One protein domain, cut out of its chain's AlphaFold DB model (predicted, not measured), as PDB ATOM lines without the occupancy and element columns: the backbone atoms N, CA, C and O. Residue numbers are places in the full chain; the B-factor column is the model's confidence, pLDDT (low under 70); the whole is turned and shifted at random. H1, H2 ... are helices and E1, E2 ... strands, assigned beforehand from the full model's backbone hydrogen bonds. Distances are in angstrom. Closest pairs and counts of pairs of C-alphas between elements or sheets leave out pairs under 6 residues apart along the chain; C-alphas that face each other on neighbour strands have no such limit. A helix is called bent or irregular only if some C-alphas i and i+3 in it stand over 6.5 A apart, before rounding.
ATOM      1  N   PHE A  25      12.506   4.333  -6.413       79.25
ATOM      2  CA  PHE A  25      13.614   3.489  -5.975       79.25
ATOM      3  C   PHE A  25      14.814   3.615  -6.913       79.25
ATOM      4  O   PHE A  25      14.697   3.406  -8.122       79.25
ATOM      5  N   VAL A  26      15.985   3.911  -6.351       83.12
ATOM      6  CA  VAL A  26      17.255   3.984  -7.085       83.12
ATOM      7  C   VAL A  26      18.160   2.816  -6.712       83.12
ATOM      8  O   VAL A  26      18.230   2.399  -5.557       83.12
ATOM      9  N   ALA A  27      18.865   2.263  -7.701       81.12
ATOM     10  CA  ALA A  27      19.848   1.203  -7.464       81.12
ATOM     11  C   ALA A  27      21.121   1.750  -6.787       81.12
ATOM     12  O   ALA A  27      21.712   1.097  -5.935       81.12
ATOM     13  N   SER A  28      21.526   2.972  -7.144       86.25
ATOM     14  CA  SER A  28      22.670   3.673  -6.559       86.25
ATOM     15  C   SER A  28      22.434   5.177  -6.626       86.25
ATOM     16  O   SER A  28      22.073   5.697  -7.685       86.25
ATOM     17  N   PHE A  29      22.670   5.875  -5.511       88.81
ATOM     18  CA  PHE A  29      22.595   7.335  -5.462       88.81
ATOM     19  C   PHE A  29      23.673   7.990  -6.328       88.81
ATOM     20  O   PHE A  29      23.401   9.014  -6.943       88.81
ATOM     21  N   THR A  30      24.847   7.371  -6.474       90.50
ATOM     22  CA  THR A  30      25.912   7.852  -7.369       90.50
ATOM     23  C   THR A  30      25.493   7.793  -8.830       90.50
ATOM     24  O   THR A  30      25.627   8.777  -9.552       90.50
ATOM     25  N   LYS A  31      24.908   6.675  -9.274       89.94
ATOM     26  CA  LYS A  31      24.391   6.586 -10.645       89.94
ATOM     27  C   LYS A  31      23.265   7.597 -10.870       89.94
ATOM     28  O   LYS A  31      23.297   8.347 -11.836       89.94
ATOM     29  N   PHE A  32      22.324   7.671  -9.931       91.62
ATOM     30  CA  PHE A  32      21.221   8.624 -10.001       91.62
ATOM     31  C   PHE A  32      21.697  10.086 -10.039       91.62
ATOM     32  O   PHE A  32      21.151  10.880 -10.801       91.62
ATOM     33  N   GLY A  33      22.729  10.440  -9.269       90.62
ATOM     34  CA  GLY A  33      23.335  11.772  -9.283       90.62
ATOM     35  C   GLY A  33      23.981  12.122 -10.615       90.62
ATOM     36  O   GLY A  33      23.801  13.236 -11.101       90.62
ATOM     37  N   ARG A  34      24.668  11.162 -11.242       91.50
ATOM     38  CA  ARG A  34      25.249  11.336 -12.577       91.50
ATOM     39  C   ARG A  34      24.167  11.548 -13.636       91.50
ATOM     40  O   ARG A  34      24.232  12.536 -14.360       91.50
ATOM     41  N   ASP A  35      23.170  10.666 -13.670       91.62
ATOM     42  CA  ASP A  35      22.077  10.703 -14.649       91.62
ATOM     43  C   ASP A  35      21.255  12.003 -14.501       91.62
ATOM     44  O   ASP A  35      20.973  12.693 -15.479       91.62
ATOM     45  N   SER A  36      20.953  12.417 -13.262       90.75
ATOM     46  CA  SER A  36      20.206  13.659 -12.989       90.75
ATOM     47  C   SER A  36      21.006  14.913 -13.350       90.75
ATOM     48  O   SER A  36      20.450  15.884 -13.868       90.75
ATOM     49  N   SER A  37      22.320  14.902 -13.101       91.19
ATOM     50  CA  SER A  37      23.224  15.986 -13.502       91.19
ATOM     51  C   SER A  37      23.301  16.104 -15.025       91.19
ATOM     52  O   SER A  37      23.338  17.215 -15.560       91.19
ATOM     53  N   GLU A  38      23.248  14.974 -15.734       91.94
ATOM     54  CA  GLU A  38      23.200  14.931 -17.190       91.94
ATOM     55  C   GLU A  38      21.911  15.529 -17.755       91.94
ATOM     56  O   GLU A  38      21.976  16.458 -18.569       91.94
ATOM     57  N   GLU A  39      20.759  15.073 -17.264       90.75
ATOM     58  CA  GLU A  39      19.437  15.576 -17.656       90.75
ATOM     59  C   GLU A  39      19.300  17.083 -17.388       90.75
ATOM     60  O   GLU A  39      18.822  17.842 -18.236       90.75
ATOM     61  N   CYS A  40      19.790  17.540 -16.233       89.75
ATOM     62  CA  CYS A  40      19.677  18.931 -15.791       89.75
ATOM     63  C   CYS A  40      20.868  19.810 -16.201       89.75
ATOM     64  O   CYS A  40      20.962  20.962 -15.769       89.75
ATOM     65  N   LYS A  41      21.801  19.283 -17.008       88.50
ATOM     66  CA  LYS A  41      23.026  19.968 -17.467       88.50
ATOM     67  C   LYS A  41      23.863  20.590 -16.333       88.50
ATOM     68  O   LYS A  41      24.523  21.607 -16.552       88.50
ATOM     69  N   ALA A  42      23.884  19.957 -15.161       87.19
ATOM     70  CA  ALA A  42      24.536  20.429 -13.938       87.19
ATOM     71  C   ALA A  42      24.017  21.790 -13.418       87.19
ATOM     72  O   ALA A  42      24.796  22.615 -12.939       87.19
ATOM     73  N   SER A  43      22.706  22.037 -13.524       90.44
ATOM     74  CA  SER A  43      22.054  23.194 -12.896       90.44
ATOM     75  C   SER A  43      22.055  23.084 -11.367       90.44
ATOM     76  O   SER A  43      21.617  22.076 -10.812       90.44
ATOM     77  N   SER A  44      22.504  24.140 -10.688       87.44
ATOM     78  CA  SER A  44      22.582  24.185  -9.222       87.44
ATOM     79  C   SER A  44      21.187  24.243  -8.567       87.44
ATOM     80  O   SER A  44      20.917  23.571  -7.573       87.44
ATOM     81  N   GLU A  45      20.218  24.903  -9.207       87.81
ATOM     82  CA  GLU A  45      18.822  24.909  -8.751       87.81
ATOM     83  C   GLU A  45      18.239  23.489  -8.719       87.81
ATOM     84  O   GLU A  45      17.669  23.062  -7.712       87.81
ATOM     85  N   MET A  46      18.454  22.714  -9.786       90.44
ATOM     86  CA  MET A  46      17.974  21.330  -9.875       90.44
ATOM     87  C   MET A  46      18.693  20.407  -8.891       90.44
ATOM     88  O   MET A  46      18.069  19.510  -8.322       90.44
ATOM     89  N   TYR A  47      19.976  20.659  -8.629       91.38
ATOM     90  CA  TYR A  47      20.725  19.954  -7.598       91.38
ATOM     91  C   TYR A  47      20.053  20.099  -6.225       91.38
ATOM     92  O   TYR A  47      19.732  19.096  -5.585       91.38
ATOM     93  N   THR A  48      19.727  21.328  -5.807       89.88
ATOM     94  CA  THR A  48      19.047  21.559  -4.517       89.88
ATOM     95  C   THR A  48      17.652  20.928  -4.446       89.88
ATOM     96  O   THR A  48      17.252  20.427  -3.392       89.88
ATOM     97  N   ILE A  49      16.914  20.891  -5.563       89.50
ATOM     98  CA  ILE A  49      15.614  20.208  -5.650       89.50
ATOM     99  C   ILE A  49      15.784  18.702  -5.422       89.50
ATOM    100  O   ILE A  49      15.032  18.116  -4.641       89.50
ATOM    101  N   HIS A  50      16.786  18.073  -6.037       90.56
ATOM    102  CA  HIS A  50      17.052  16.651  -5.834       90.56
ATOM    103  C   HIS A  50      17.538  16.332  -4.416       90.56
ATOM    104  O   HIS A  50      17.091  15.336  -3.849       90.56
ATOM    105  N   LEU A  51      18.351  17.192  -3.790       89.88
ATOM    106  CA  LEU A  51      18.714  17.032  -2.373       89.88
ATOM    107  C   LEU A  51      17.468  17.023  -1.473       89.88
ATOM    108  O   LEU A  51      17.333  16.149  -0.616       89.88
ATOM    109  N   ARG A  52      16.507  17.926  -1.718       88.38
ATOM    110  CA  ARG A  52      15.217  17.937  -1.002       88.38
ATOM    111  C   ARG A  52      14.397  16.677  -1.259       88.38
ATOM    112  O   ARG A  52      13.743  16.183  -0.343       88.38
ATOM    113  N   GLN A  53      14.402  16.142  -2.478       86.81
ATOM    114  CA  GLN A  53      13.692  14.899  -2.808       86.81
ATOM    115  C   GLN A  53      14.294  13.678  -2.097       86.81
ATOM    116  O   GLN A  53      13.547  12.810  -1.641       86.81
ATOM    117  N   ILE A  54      15.621  13.634  -1.956       85.75
ATOM    118  CA  ILE A  54      16.326  12.596  -1.193       85.75
ATOM    119  C   ILE A  54      16.024  12.746   0.307       85.75
ATOM    120  O   ILE A  54      15.594  11.786   0.938       85.75
ATOM    121  N   GLU A  55      16.143  13.955   0.870       83.69
ATOM    122  CA  GLU A  55      15.836  14.226   2.287       83.69
ATOM    123  C   GLU A  55      14.380  13.912   2.655       83.69
ATOM    124  O   GLU A  55      14.085  13.416   3.741       83.69
ATOM    125  N   SER A  56      13.444  14.192   1.753       79.38
ATOM    126  CA  SER A  56      12.022  13.931   1.983       79.38
ATOM    127  C   SER A  56      11.624  12.464   1.783       79.38
ATOM    128  O   SER A  56      10.457  12.131   1.995       79.38
ATOM    129  N   GLY A  57      12.557  11.588   1.394       75.62
ATOM    130  CA  GLY A  57      12.297  10.164   1.184       75.62
ATOM    131  C   GLY A  57      11.456   9.869  -0.063       75.62
ATOM    132  O   GLY A  57      10.832   8.811  -0.139       75.62
ATOM    133  N   HIS A  58      11.415  10.791  -1.035       80.38
ATOM    134  CA  HIS A  58      10.836  10.530  -2.360       80.38
ATOM    135  C   HIS A  58      11.778   9.694  -3.232       80.38
ATOM    136  O   HIS A  58      11.332   9.098  -4.209       80.38
ATOM    137  N   ILE A  59      13.069   9.651  -2.892       80.38
ATOM    138  CA  ILE A  59      14.092   8.862  -3.578       80.38
ATOM    139  C   ILE A  59      14.799   8.004  -2.533       80.38
ATOM    140  O   ILE A  59      15.416   8.538  -1.614       80.38
ATOM    141  N   VAL A  60      14.695   6.682  -2.665       78.75
ATOM    142  CA  VAL A  60      15.171   5.716  -1.660       78.75
ATOM    143  C   VAL A  60      15.969   4.612  -2.347       78.75
ATOM    144  O   VAL A  60      15.690   4.261  -3.497       78.75
ATOM    145  N   LYS A  61      16.976   4.049  -1.674       77.25
ATOM    146  CA  LYS A  61      17.754   2.940  -2.233       77.25
ATOM    147  C   LYS A  61      16.925   1.648  -2.233       77.25
ATOM    148  O   LYS A  61      16.289   1.307  -1.243       77.25
ATOM    149  N   LYS A  62      16.955   0.899  -3.340       67.56
ATOM    150  CA  LYS A  62      16.122  -0.305  -3.565       67.56
ATOM    151  C   LYS A  62      16.338  -1.443  -2.545       67.56
ATOM    152  O   LYS A  62      15.465  -2.284  -2.387       67.56
ATOM    153  N   GLU A  63      17.487  -1.473  -1.873       62.69
ATOM    154  CA  GLU A  63      17.871  -2.501  -0.887       62.69
ATOM    155  C   GLU A  63      17.346  -2.224   0.532       62.69
ATOM    156  O   GLU A  63      17.517  -3.059   1.414       62.69
ATOM    157  N   GLU A  64      16.744  -1.057   0.777       60.62
ATOM    158  CA  GLU A  64      16.482  -0.581   2.142       60.62
ATOM    159  C   GLU A  64      15.053  -0.785   2.628       60.62
ATOM    160  O   GLU A  64      14.806  -0.584   3.808       60.62
ATOM    161  N   ASP A  65      14.144  -1.242   1.771       63.53
ATOM    162  CA  ASP A  65      12.736  -1.440   2.108       63.53
ATOM    163  C   ASP A  65      12.515  -2.806   2.786       63.53
ATOM    164  O   ASP A  65      12.201  -3.809   2.137       63.53
ATOM    165  N   GLY A 380      17.607   6.186   8.636       75.81
ATOM    166  CA  GLY A 380      18.273   6.999   9.662       75.81
ATOM    167  C   GLY A 380      19.132   8.154   9.131       75.81
ATOM    168  O   GLY A 380      19.379   8.297   7.934       75.81
ATOM    169  N   LYS A 381      19.590   9.007  10.057       78.19
ATOM    170  CA  LYS A 381      20.336  10.245   9.759       78.19
ATOM    171  C   LYS A 381      21.655   9.990   9.009       78.19
ATOM    172  O   LYS A 381      21.938  10.676   8.030       78.19
ATOM    173  N   ASP A 382      22.420   8.979   9.415       77.25
ATOM    174  CA  ASP A 382      23.727   8.670   8.811       77.25
ATOM    175  C   ASP A 382      23.593   8.138   7.384       77.25
ATOM    176  O   ASP A 382      24.363   8.488   6.488       77.25
ATOM    177  N   LYS A 383      22.563   7.324   7.146       81.31
ATOM    178  CA  LYS A 383      22.251   6.813   5.815       81.31
ATOM    179  C   LYS A 383      21.768   7.911   4.880       81.31
ATOM    180  O   LYS A 383      22.207   7.951   3.734       81.31
ATOM    181  N   LEU A 384      20.956   8.842   5.380       83.19
ATOM    182  CA  LEU A 384      20.572  10.036   4.632       83.19
ATOM    183  C   LEU A 384      21.801  10.874   4.251       83.19
ATOM    184  O   LEU A 384      21.957  11.236   3.086       83.19
ATOM    185  N   ARG A 385      22.714  11.132   5.197       84.31
ATOM    186  CA  ARG A 385      23.977  11.838   4.918       84.31
ATOM    187  C   ARG A 385      24.767  11.128   3.814       84.31
ATOM    188  O   ARG A 385      25.175  11.761   2.843       84.31
ATOM    189  N   ASN A 386      24.928   9.812   3.927       85.44
ATOM    190  CA  ASN A 386      25.652   9.010   2.943       85.44
ATOM    191  C   ASN A 386      24.968   8.993   1.570       85.44
ATOM    192  O   ASN A 386      25.654   9.069   0.554       85.44
ATOM    193  N   ALA A 387      23.635   8.954   1.515       86.62
ATOM    194  CA  ALA A 387      22.871   9.051   0.276       86.62
ATOM    195  C   ALA A 387      23.096  10.397  -0.431       86.62
ATOM    196  O   ALA A 387      23.351  10.423  -1.636       86.62
ATOM    197  N   LEU A 388      23.072  11.508   0.319       89.31
ATOM    198  CA  LEU A 388      23.350  12.845  -0.213       89.31
ATOM    199  C   LEU A 388      24.798  12.963  -0.710       89.31
ATOM    200  O   LEU A 388      25.031  13.494  -1.795       89.31
ATOM    201  N   ILE A 389      25.769  12.413   0.024       89.00
ATOM    202  CA  ILE A 389      27.179  12.384  -0.397       89.00
ATOM    203  C   ILE A 389      27.346  11.556  -1.673       89.00
ATOM    204  O   ILE A 389      27.935  12.036  -2.638       89.00
ATOM    205  N   GLN A 390      26.781  10.348  -1.732       89.00
ATOM    206  CA  GLN A 390      26.851   9.493  -2.919       89.00
ATOM    207  C   GLN A 390      26.209  10.148  -4.141       89.00
ATOM    208  O   GLN A 390      26.776  10.075  -5.233       89.00
ATOM    209  N   PHE A 391      25.065  10.812  -3.959       93.12
ATOM    210  CA  PHE A 391      24.419  11.607  -4.999       93.12
ATOM    211  C   PHE A 391      25.330  12.734  -5.496       93.12
ATOM    212  O   PHE A 391      25.524  12.884  -6.701       93.12
ATOM    213  N   THR A 392      25.960  13.461  -4.572       91.94
ATOM    214  CA  THR A 392      26.902  14.547  -4.877       91.94
ATOM    215  C   THR A 392      28.125  14.048  -5.645       91.94
ATOM    216  O   THR A 392      28.537  14.675  -6.618       91.94
ATOM    217  N   ILE A 393      28.686  12.896  -5.263       91.12
ATOM    218  CA  ILE A 393      29.803  12.261  -5.979       91.12
ATOM    219  C   ILE A 393      29.398  11.974  -7.430       91.12
ATOM    220  O   ILE A 393      30.121  12.339  -8.355       91.12
ATOM    221  N   GLY A 394      28.220  11.385  -7.641       89.25
ATOM    222  CA  GLY A 394      27.687  11.129  -8.981       89.25
ATOM    223  C   GLY A 394      27.490  12.401  -9.802       89.25
ATOM    224  O   GLY A 394      27.857  12.467 -10.976       89.25
ATOM    225  N   TRP A 395      26.958  13.440  -9.159       92.81
ATOM    226  CA  TRP A 395      26.761  14.751  -9.768       92.81
ATOM    227  C   TRP A 395      28.087  15.384 -10.215       92.81
ATOM    228  O   TRP A 395      28.191  15.892 -11.335       92.81
ATOM    229  N   ASN A 396      29.118  15.293  -9.370       91.12
ATOM    230  CA  ASN A 396      30.465  15.791  -9.644       91.12
ATOM    231  C   ASN A 396      31.164  15.002 -10.759       91.12
ATOM    232  O   ASN A 396      31.833  15.615 -11.589       91.12
ATOM    233  N   GLN A 397      30.975  13.680 -10.835       89.50
ATOM    234  CA  GLN A 397      31.530  12.853 -11.917       89.50
ATOM    235  C   GLN A 397      31.072  13.336 -13.300       89.50
ATOM    236  O   GLN A 397      31.875  13.397 -14.231       89.50
ATOM    237  N   TYR A 398      29.802  13.734 -13.441       90.62
ATOM    238  CA  TYR A 398      29.312  14.324 -14.689       90.62
ATOM    239  C   TYR A 398      29.966  15.679 -14.989       90.62
ATOM    240  O   TYR A 398      30.372  15.936 -16.124       90.62
ATOM    241  N   ILE A 399      30.097  16.543 -13.976       88.38
ATOM    242  CA  ILE A 399      30.732  17.860 -14.124       88.38
ATOM    243  C   ILE A 399      32.185  17.710 -14.592       88.38
ATOM    244  O   ILE A 399      32.584  18.386 -15.543       88.38
ATOM    245  N   GLN A 400      32.949  16.808 -13.970       86.94
ATOM    246  CA  GLN A 400      34.336  16.510 -14.344       86.94
ATOM    247  C   GLN A 400      34.436  16.001 -15.780       86.94
ATOM    248  O   GLN A 400      35.233  16.517 -16.560       86.94
ATOM    249  N   PHE A 401      33.580  15.047 -16.154       87.62
ATOM    250  CA  PHE A 401      33.555  14.491 -17.506       87.62
ATOM    251  C   PHE A 401      33.242  15.547 -18.578       87.62
ATOM    252  O   PHE A 401      33.793  15.498 -19.675       87.62
ATOM    253  N   LYS A 402      32.360  16.509 -18.277       87.25
ATOM    254  CA  LYS A 402      31.836  17.454 -19.271       87.25
ATOM    255  C   LYS A 402      32.626  18.758 -19.404       87.25
ATOM    256  O   LYS A 402      32.655  19.312 -20.500       87.25
ATOM    257  N   TYR A 403      33.198  19.284 -18.318       80.88
ATOM    258  CA  TYR A 403      33.683  20.673 -18.287       80.88
ATOM    259  C   TYR A 403      35.215  20.844 -18.243       80.88
ATOM    260  O   TYR A 403      35.679  21.979 -18.330       80.88
ATOM    261  N   GLY A 404      36.016  19.775 -18.194       75.69
ATOM    262  CA  GLY A 404      37.487  19.870 -18.137       75.69
ATOM    263  C   GLY A 404      38.012  20.488 -16.828       75.69
ATOM    264  O   GLY A 404      37.282  21.176 -16.118       75.69
ATOM    265  N   ASP A 405      39.278  20.249 -16.481       75.94
ATOM    266  CA  ASP A 405      39.779  20.411 -15.099       75.94
ATOM    267  C   ASP A 405      39.536  21.792 -14.466       75.94
ATOM    268  O   ASP A 405      39.103  21.887 -13.314       75.94
ATOM    269  N   SER A 406      39.761  22.878 -15.211       74.88
ATOM    270  CA  SER A 406      39.635  24.238 -14.669       74.88
ATOM    271  C   SER A 406      38.174  24.664 -14.452       74.88
ATOM    272  O   SER A 406      37.852  25.181 -13.384       74.88
ATOM    273  N   SER A 407      37.269  24.398 -15.406       79.81
ATOM    274  CA  SER A 407      35.849  24.781 -15.285       79.81
ATOM    275  C   SER A 407      35.045  23.796 -14.426       79.81
ATOM    276  O   SER A 407      34.089  24.186 -13.751       79.81
ATOM    277  N   ALA A 408      35.454  22.524 -14.383       82.62
ATOM    278  CA  ALA A 408      34.871  21.534 -13.485       82.62
ATOM    279  C   ALA A 408      35.147  21.870 -12.012       82.62
ATOM    280  O   ALA A 408      34.233  21.792 -11.191       82.62
ATOM    281  N   SER A 409      36.372  22.296 -11.681       83.62
ATOM    282  CA  SER A 409      36.764  22.631 -10.305       83.62
ATOM    283  C   SER A 409      35.901  23.742  -9.699       83.62
ATOM    284  O   SER A 409      35.434  23.619  -8.568       83.62
ATOM    285  N   GLU A 410      35.619  24.798 -10.466       85.75
ATOM    286  CA  GLU A 410      34.774  25.912 -10.021       85.75
ATOM    287  C   GLU A 410      33.327  25.463  -9.749       85.75
ATOM    288  O   GLU A 410      32.755  25.765  -8.699       85.75
ATOM    289  N   LYS A 411      32.749  24.656 -10.648       85.56
ATOM    290  CA  LYS A 411      31.388  24.119 -10.489       85.56
ATOM    291  C   LYS A 411      31.263  23.153  -9.307       85.56
ATOM    292  O   LYS A 411      30.248  23.179  -8.614       85.56
ATOM    293  N   ILE A 412      32.281  22.335  -9.041       87.38
ATOM    294  CA  ILE A 412      32.297  21.403  -7.899       87.38
ATOM    295  C   ILE A 412      32.314  22.163  -6.566       87.38
ATOM    296  O   ILE A 412      31.630  21.763  -5.623       87.38
ATOM    297  N   ILE A 413      33.041  23.283  -6.483       87.00
ATOM    298  CA  ILE A 413      33.051  24.135  -5.282       87.00
ATOM    299  C   ILE A 413      31.649  24.695  -5.001       87.00
ATOM    300  O   ILE A 413      31.210  24.683  -3.851       87.00
ATOM    301  N   ILE A 414      30.924  25.129  -6.039       88.12
ATOM    302  CA  ILE A 414      29.544  25.624  -5.908       88.12
ATOM    303  C   ILE A 414      28.625  24.520  -5.362       88.12
ATOM    304  O   ILE A 414      27.962  24.723  -4.347       88.12
ATOM    305  N   VAL A 415      28.660  23.328  -5.966       89.94
ATOM    306  CA  VAL A 415      27.854  22.166  -5.542       89.94
ATOM    307  C   VAL A 415      28.160  21.758  -4.095       89.94
ATOM    308  O   VAL A 415      27.252  21.446  -3.322       89.94
ATOM    309  N   LYS A 416      29.431  21.806  -3.682       87.44
ATOM    310  CA  LYS A 416      29.825  21.554  -2.290       87.44
ATOM    311  C   LYS A 416      29.241  22.592  -1.335       87.44
ATOM    312  O   LYS A 416      28.730  22.232  -0.273       87.44
ATOM    313  N   ASN A 417      29.352  23.872  -1.679       88.44
ATOM    314  CA  ASN A 417      28.824  24.950  -0.847       88.44
ATOM    315  C   ASN A 417      27.304  24.819  -0.696       88.44
ATOM    316  O   ASN A 417      26.785  24.992   0.405       88.44
ATOM    317  N   GLU A 418      26.608  24.424  -1.762       90.19
ATOM    318  CA  GLU A 418      25.177  24.123  -1.731       90.19
ATOM    319  C   GLU A 418      24.847  22.920  -0.849       90.19
ATOM    320  O   GLU A 418      23.919  23.004  -0.050       90.19
ATOM    321  N   LEU A 419      25.629  21.839  -0.912       89.69
ATOM    322  CA  LEU A 419      25.450  20.684  -0.029       89.69
ATOM    323  C   LEU A 419      25.630  21.060   1.445       89.69
ATOM    324  O   LEU A 419      24.802  20.709   2.280       89.69
ATOM    325  N   ASN A 420      26.693  21.792   1.781       88.12
ATOM    326  CA  ASN A 420      26.959  22.190   3.165       88.12
ATOM    327  C   ASN A 420      25.938  23.215   3.672       88.12
ATOM    328  O   ASN A 420      25.521  23.145   4.832       88.12
ATOM    329  N   SER A 421      25.487  24.130   2.810       88.00
ATOM    330  CA  SER A 421      24.384  25.049   3.106       88.00
ATOM    331  C   SER A 421      23.079  24.286   3.357       88.00
ATOM    332  O   SER A 421      22.369  24.558   4.329       88.00
ATOM    333  N   PHE A 422      22.799  23.265   2.546       88.69
ATOM    334  CA  PHE A 422      21.642  22.389   2.698       88.69
ATOM    335  C   PHE A 422      21.688  21.582   4.005       88.69
ATOM    336  O   PHE A 422      20.731  21.606   4.771       88.69
ATOM    337  N   ILE A 423      22.818  20.942   4.324       85.56
ATOM    338  CA  ILE A 423      23.002  20.194   5.581       85.56
ATOM    339  C   ILE A 423      22.823  21.114   6.795       85.56
ATOM    340  O   ILE A 423      22.112  20.766   7.735       85.56
ATOM    341  N   SER A 424      23.395  22.319   6.749       83.44
ATOM    342  CA  SER A 424      23.316  23.286   7.854       83.44
ATOM    343  C   SER A 424      21.911  23.877   8.049       83.44
ATOM    344  O   SER A 424      21.591  24.353   9.141       83.44
ATOM    345  N   SER A 425      21.077  23.876   7.004       84.44
ATOM    346  CA  SER A 425      19.699  24.394   7.037       84.44
ATOM    347  C   SER A 425      18.635  23.307   7.231       84.44
ATOM    348  O   SER A 425      17.509  23.622   7.615       84.44
ATOM    349  N   SER A 426      18.982  22.036   7.026       80.06
ATOM    350  CA  SER A 426      18.097  20.889   7.230       80.06
ATOM    351  C   SER A 426      17.762  20.698   8.709       80.06
ATOM    352  O   SER A 426      18.643  20.467   9.532       80.06
ATOM    353  N   SER A 427      16.473  20.664   9.058       73.69
ATOM    354  CA  SER A 427      16.019  20.305  10.415       73.69
ATOM    355  C   SER A 427      16.375  18.869  10.823       73.69
ATOM    356  O   SER A 427      16.249  18.503  11.988       73.69
ATOM    357  N   THR A 428      16.768  18.038   9.857       73.00
ATOM    358  CA  THR A 428      17.041  16.610  10.031       73.00
ATOM    359  C   THR A 428      18.534  16.345  10.237       73.00
ATOM    360  O   THR A 428      18.898  15.473  11.030       73.00
ATOM    361  N   LEU A 429      19.388  17.106   9.544       76.25
ATOM    362  CA  LEU A 429      20.833  16.878   9.440       76.25
ATOM    363  C   LEU A 429      21.687  17.958  10.124       76.25
ATOM    364  O   LEU A 429      22.904  17.822  10.131       76.25
ATOM    365  N   ARG A 430      21.088  19.002  10.719       77.31
ATOM    366  CA  ARG A 430      21.821  20.143  11.309       77.31
ATOM    367  C   ARG A 430      22.874  19.771  12.358       77.31
ATOM    368  O   ARG A 430      23.829  20.518  12.537       77.31
ATOM    369  N   ASP A 431      22.695  18.639  13.034       73.06
ATOM    370  CA  ASP A 431      23.596  18.156  14.090       73.06
ATOM    371  C   ASP A 431      24.761  17.300  13.549       73.06
ATOM    372  O   ASP A 431      25.501  16.706  14.329       73.06
ATOM    373  N   ILE A 432      24.895  17.177  12.226       73.38
ATOM    374  CA  ILE A 432      25.886  16.326  11.558       73.38
ATOM    375  C   ILE A 432      27.021  17.182  10.993       73.38
ATOM    376  O   ILE A 432      26.788  18.249  10.422       73.38
ATOM    377  N   ASP A 433      28.252  16.678  11.099       74.75
ATOM    378  CA  ASP A 433      29.455  17.343  10.599       74.75
ATOM    379  C   ASP A 433      29.382  17.689   9.102       74.75
ATOM    380  O   ASP A 433      28.966  16.879   8.256       74.75
ATOM    381  N   GLN A 434      29.873  18.892   8.775       76.94
ATOM    382  CA  GLN A 434      30.008  19.377   7.401       76.94
ATOM    383  C   GLN A 434      30.852  18.428   6.546       76.94
ATOM    384  O   GLN A 434      31.813  17.813   7.010       76.94
ATOM    385  N   VAL A 435      30.521  18.354   5.258       75.69
ATOM    386  CA  VAL A 435      31.201  17.469   4.311       75.69
ATOM    387  C   VAL A 435      32.546  18.079   3.908       75.69
ATOM    388  O   VAL A 435      32.620  19.193   3.363       75.69
ATOM    389  N   LYS A 436      33.634  17.349   4.185       77.44
ATOM    390  CA  LYS A 436      35.008  17.724   3.809       77.44
ATOM    391  C   LYS A 436      35.250  17.499   2.312       77.44
ATOM    392  O   LYS A 436      34.579  16.693   1.679       77.44
ATOM    393  N   ASN A 437      36.231  18.206   1.733       63.66
ATOM    394  CA  ASN A 437      36.587  18.051   0.308       63.66
ATOM    395  C   ASN A 437      36.953  16.603  -0.031       63.66
ATOM    396  O   ASN A 437      36.544  16.079  -1.061       63.66
ATOM    397  N   GLU A 438      37.689  15.942   0.854       68.81
ATOM    398  CA  GLU A 438      38.157  14.572   0.650       68.81
ATOM    399  C   GLU A 438      36.989  13.593   0.450       68.81
ATOM    400  O   GLU A 438      37.080  12.727  -0.414       68.81
ATOM    401  N   GLU A 439      35.853  13.799   1.124       67.06
ATOM    402  CA  GLU A 439      34.675  12.914   1.078       67.06
ATOM    403  C   GLU A 439      33.918  12.944  -0.261       67.06
ATOM    404  O   GLU A 439      33.210  11.995  -0.583       67.06
ATOM    405  N   ILE A 440      34.060  14.011  -1.053       69.56
ATOM    406  CA  ILE A 440      33.344  14.189  -2.335       69.56
ATOM    407  C   ILE A 440      34.258  14.163  -3.563       69.56
ATOM    408  O   ILE A 440      33.767  14.228  -4.691       69.56
ATOM    409  N   THR A 441      35.574  14.074  -3.345       61.75
ATOM    410  CA  THR A 441      36.593  14.071  -4.410       61.75
ATOM    411  C   THR A 441      37.245  12.691  -4.576       61.75
ATOM    412  O   THR A 441      37.757  12.374  -5.646       61.75
ATOM    413  N   THR A 442      37.186  11.824  -3.558       49.22
ATOM    414  CA  THR A 442      37.827  10.497  -3.568       49.22
ATOM    415  C   THR A 442      36.896   9.382  -4.050       49.22
ATOM    416  O   THR A 442      36.565   8.463  -3.319       49.22
TER     417      THR A 442
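This is residues 25 to 65 and 380 to 442 of the 446 residues of an uncharacterized protein of Altibacter sp. ALE3EI (UniProt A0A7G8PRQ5). A long helix, H3, folds back on itself, and its first arm, H3a, is the core of the domain, with H1, H2, the second arm H3b and the short H4 packed round it. H1 crosses H3a, H2 packs on both arms, and H4 packs on H3a on the side away from H2. The short strand E1, beside the first printed residues, lies at the edge of this helical body. The printed part has 104 residues, mostly helix by class, with four named helices and one named strand in the order H1, H2, E1, H3, H4. It is compact, with a radius of gyration of the C-alphas of 12.8 A and spans of 38 by 27 by 24 A.

The printed part begins at Phe 25. H1 takes residues 29 to 39 and is 15.1 A long from first to last C-alpha; its C-alpha 29 is at (22.595, 7.335, -5.462). H2, residues 44 to 55, is 16.6 A long, and E1 takes residues 59 to 61. After the cut comes H3, residues 381 to 425, which by its hydrogen bonds was assigned as one helix but is bent: C-alphas 402 and 405 are 9.4 A apart. Its arm H3a, residues 381 to 402, is 32.0 A long and begins with C-alpha 381 at (20.336, 10.245, 9.759). Its arm H3b, residues 405 to 425, is 30.2 A long. H4 takes residues 437 to 441 and ends with C-alpha 441 at (36.593, 14.071, -4.410).

H3 is the hub, touching three other helices. Its arms H3a and H3b touch and run opposite ways at a shallow tilt of 20 degrees; their closest C-alphas, those of Gln 400 and Ala 408, are 5.1 A apart. H1 touches H3a, running the same way at a steep tilt of 42 degrees, and the closest C-alphas are those of Thr 30 and Gly 394 at 4.1 A. H2 touches H3a with its residues 51 to 55 alone, opposite ways at a shallow tilt of 28 degrees, with the C-alphas of Leu 51 and Leu 388 closest at 6.6 A. H2 also touches residues 414 to 422 of H3b, where the C-alphas of Ser 44 and Val 415 come closest at 6.7 A. H1, H2 and H3a form an up and down bundle, each running against the one before it in the chain. Within it H1 and H2 are close but not clearly touching, with the C-alphas of Ser 37 and Tyr 47 closest at 7.5 A. H4 touches residues 389 to 393 of H3a, with the C-alphas of Ile 393 and Ile 440 closest at 5.4 A. H3b and H4 are near each other. H1 and H3b are apart, and so are H2 and H4. E1 pairs with no named strand, but residues 60 to 61 of E1 are paired, parallel, with residues 25 to 26. In H1, H2, H3a and H4 every O i to N i+4 pair is within hydrogen-bond range; in H3b 16 of 17 are.

The two C-alphas farthest apart, those of Asp 65 and Ser 406, are 40.8 A apart. Residues 66 to 379 are not printed, and C-alphas 65 and 380 are 12.6 A apart across this cut. The links H1 to H2 and H2 to E1 are tight, and the link from H3 to H4, with 11 residues, is long. The mean pLDDT of the printed part is 83.0, and it is under 70 in residues 62 to 65 and 437 to 442.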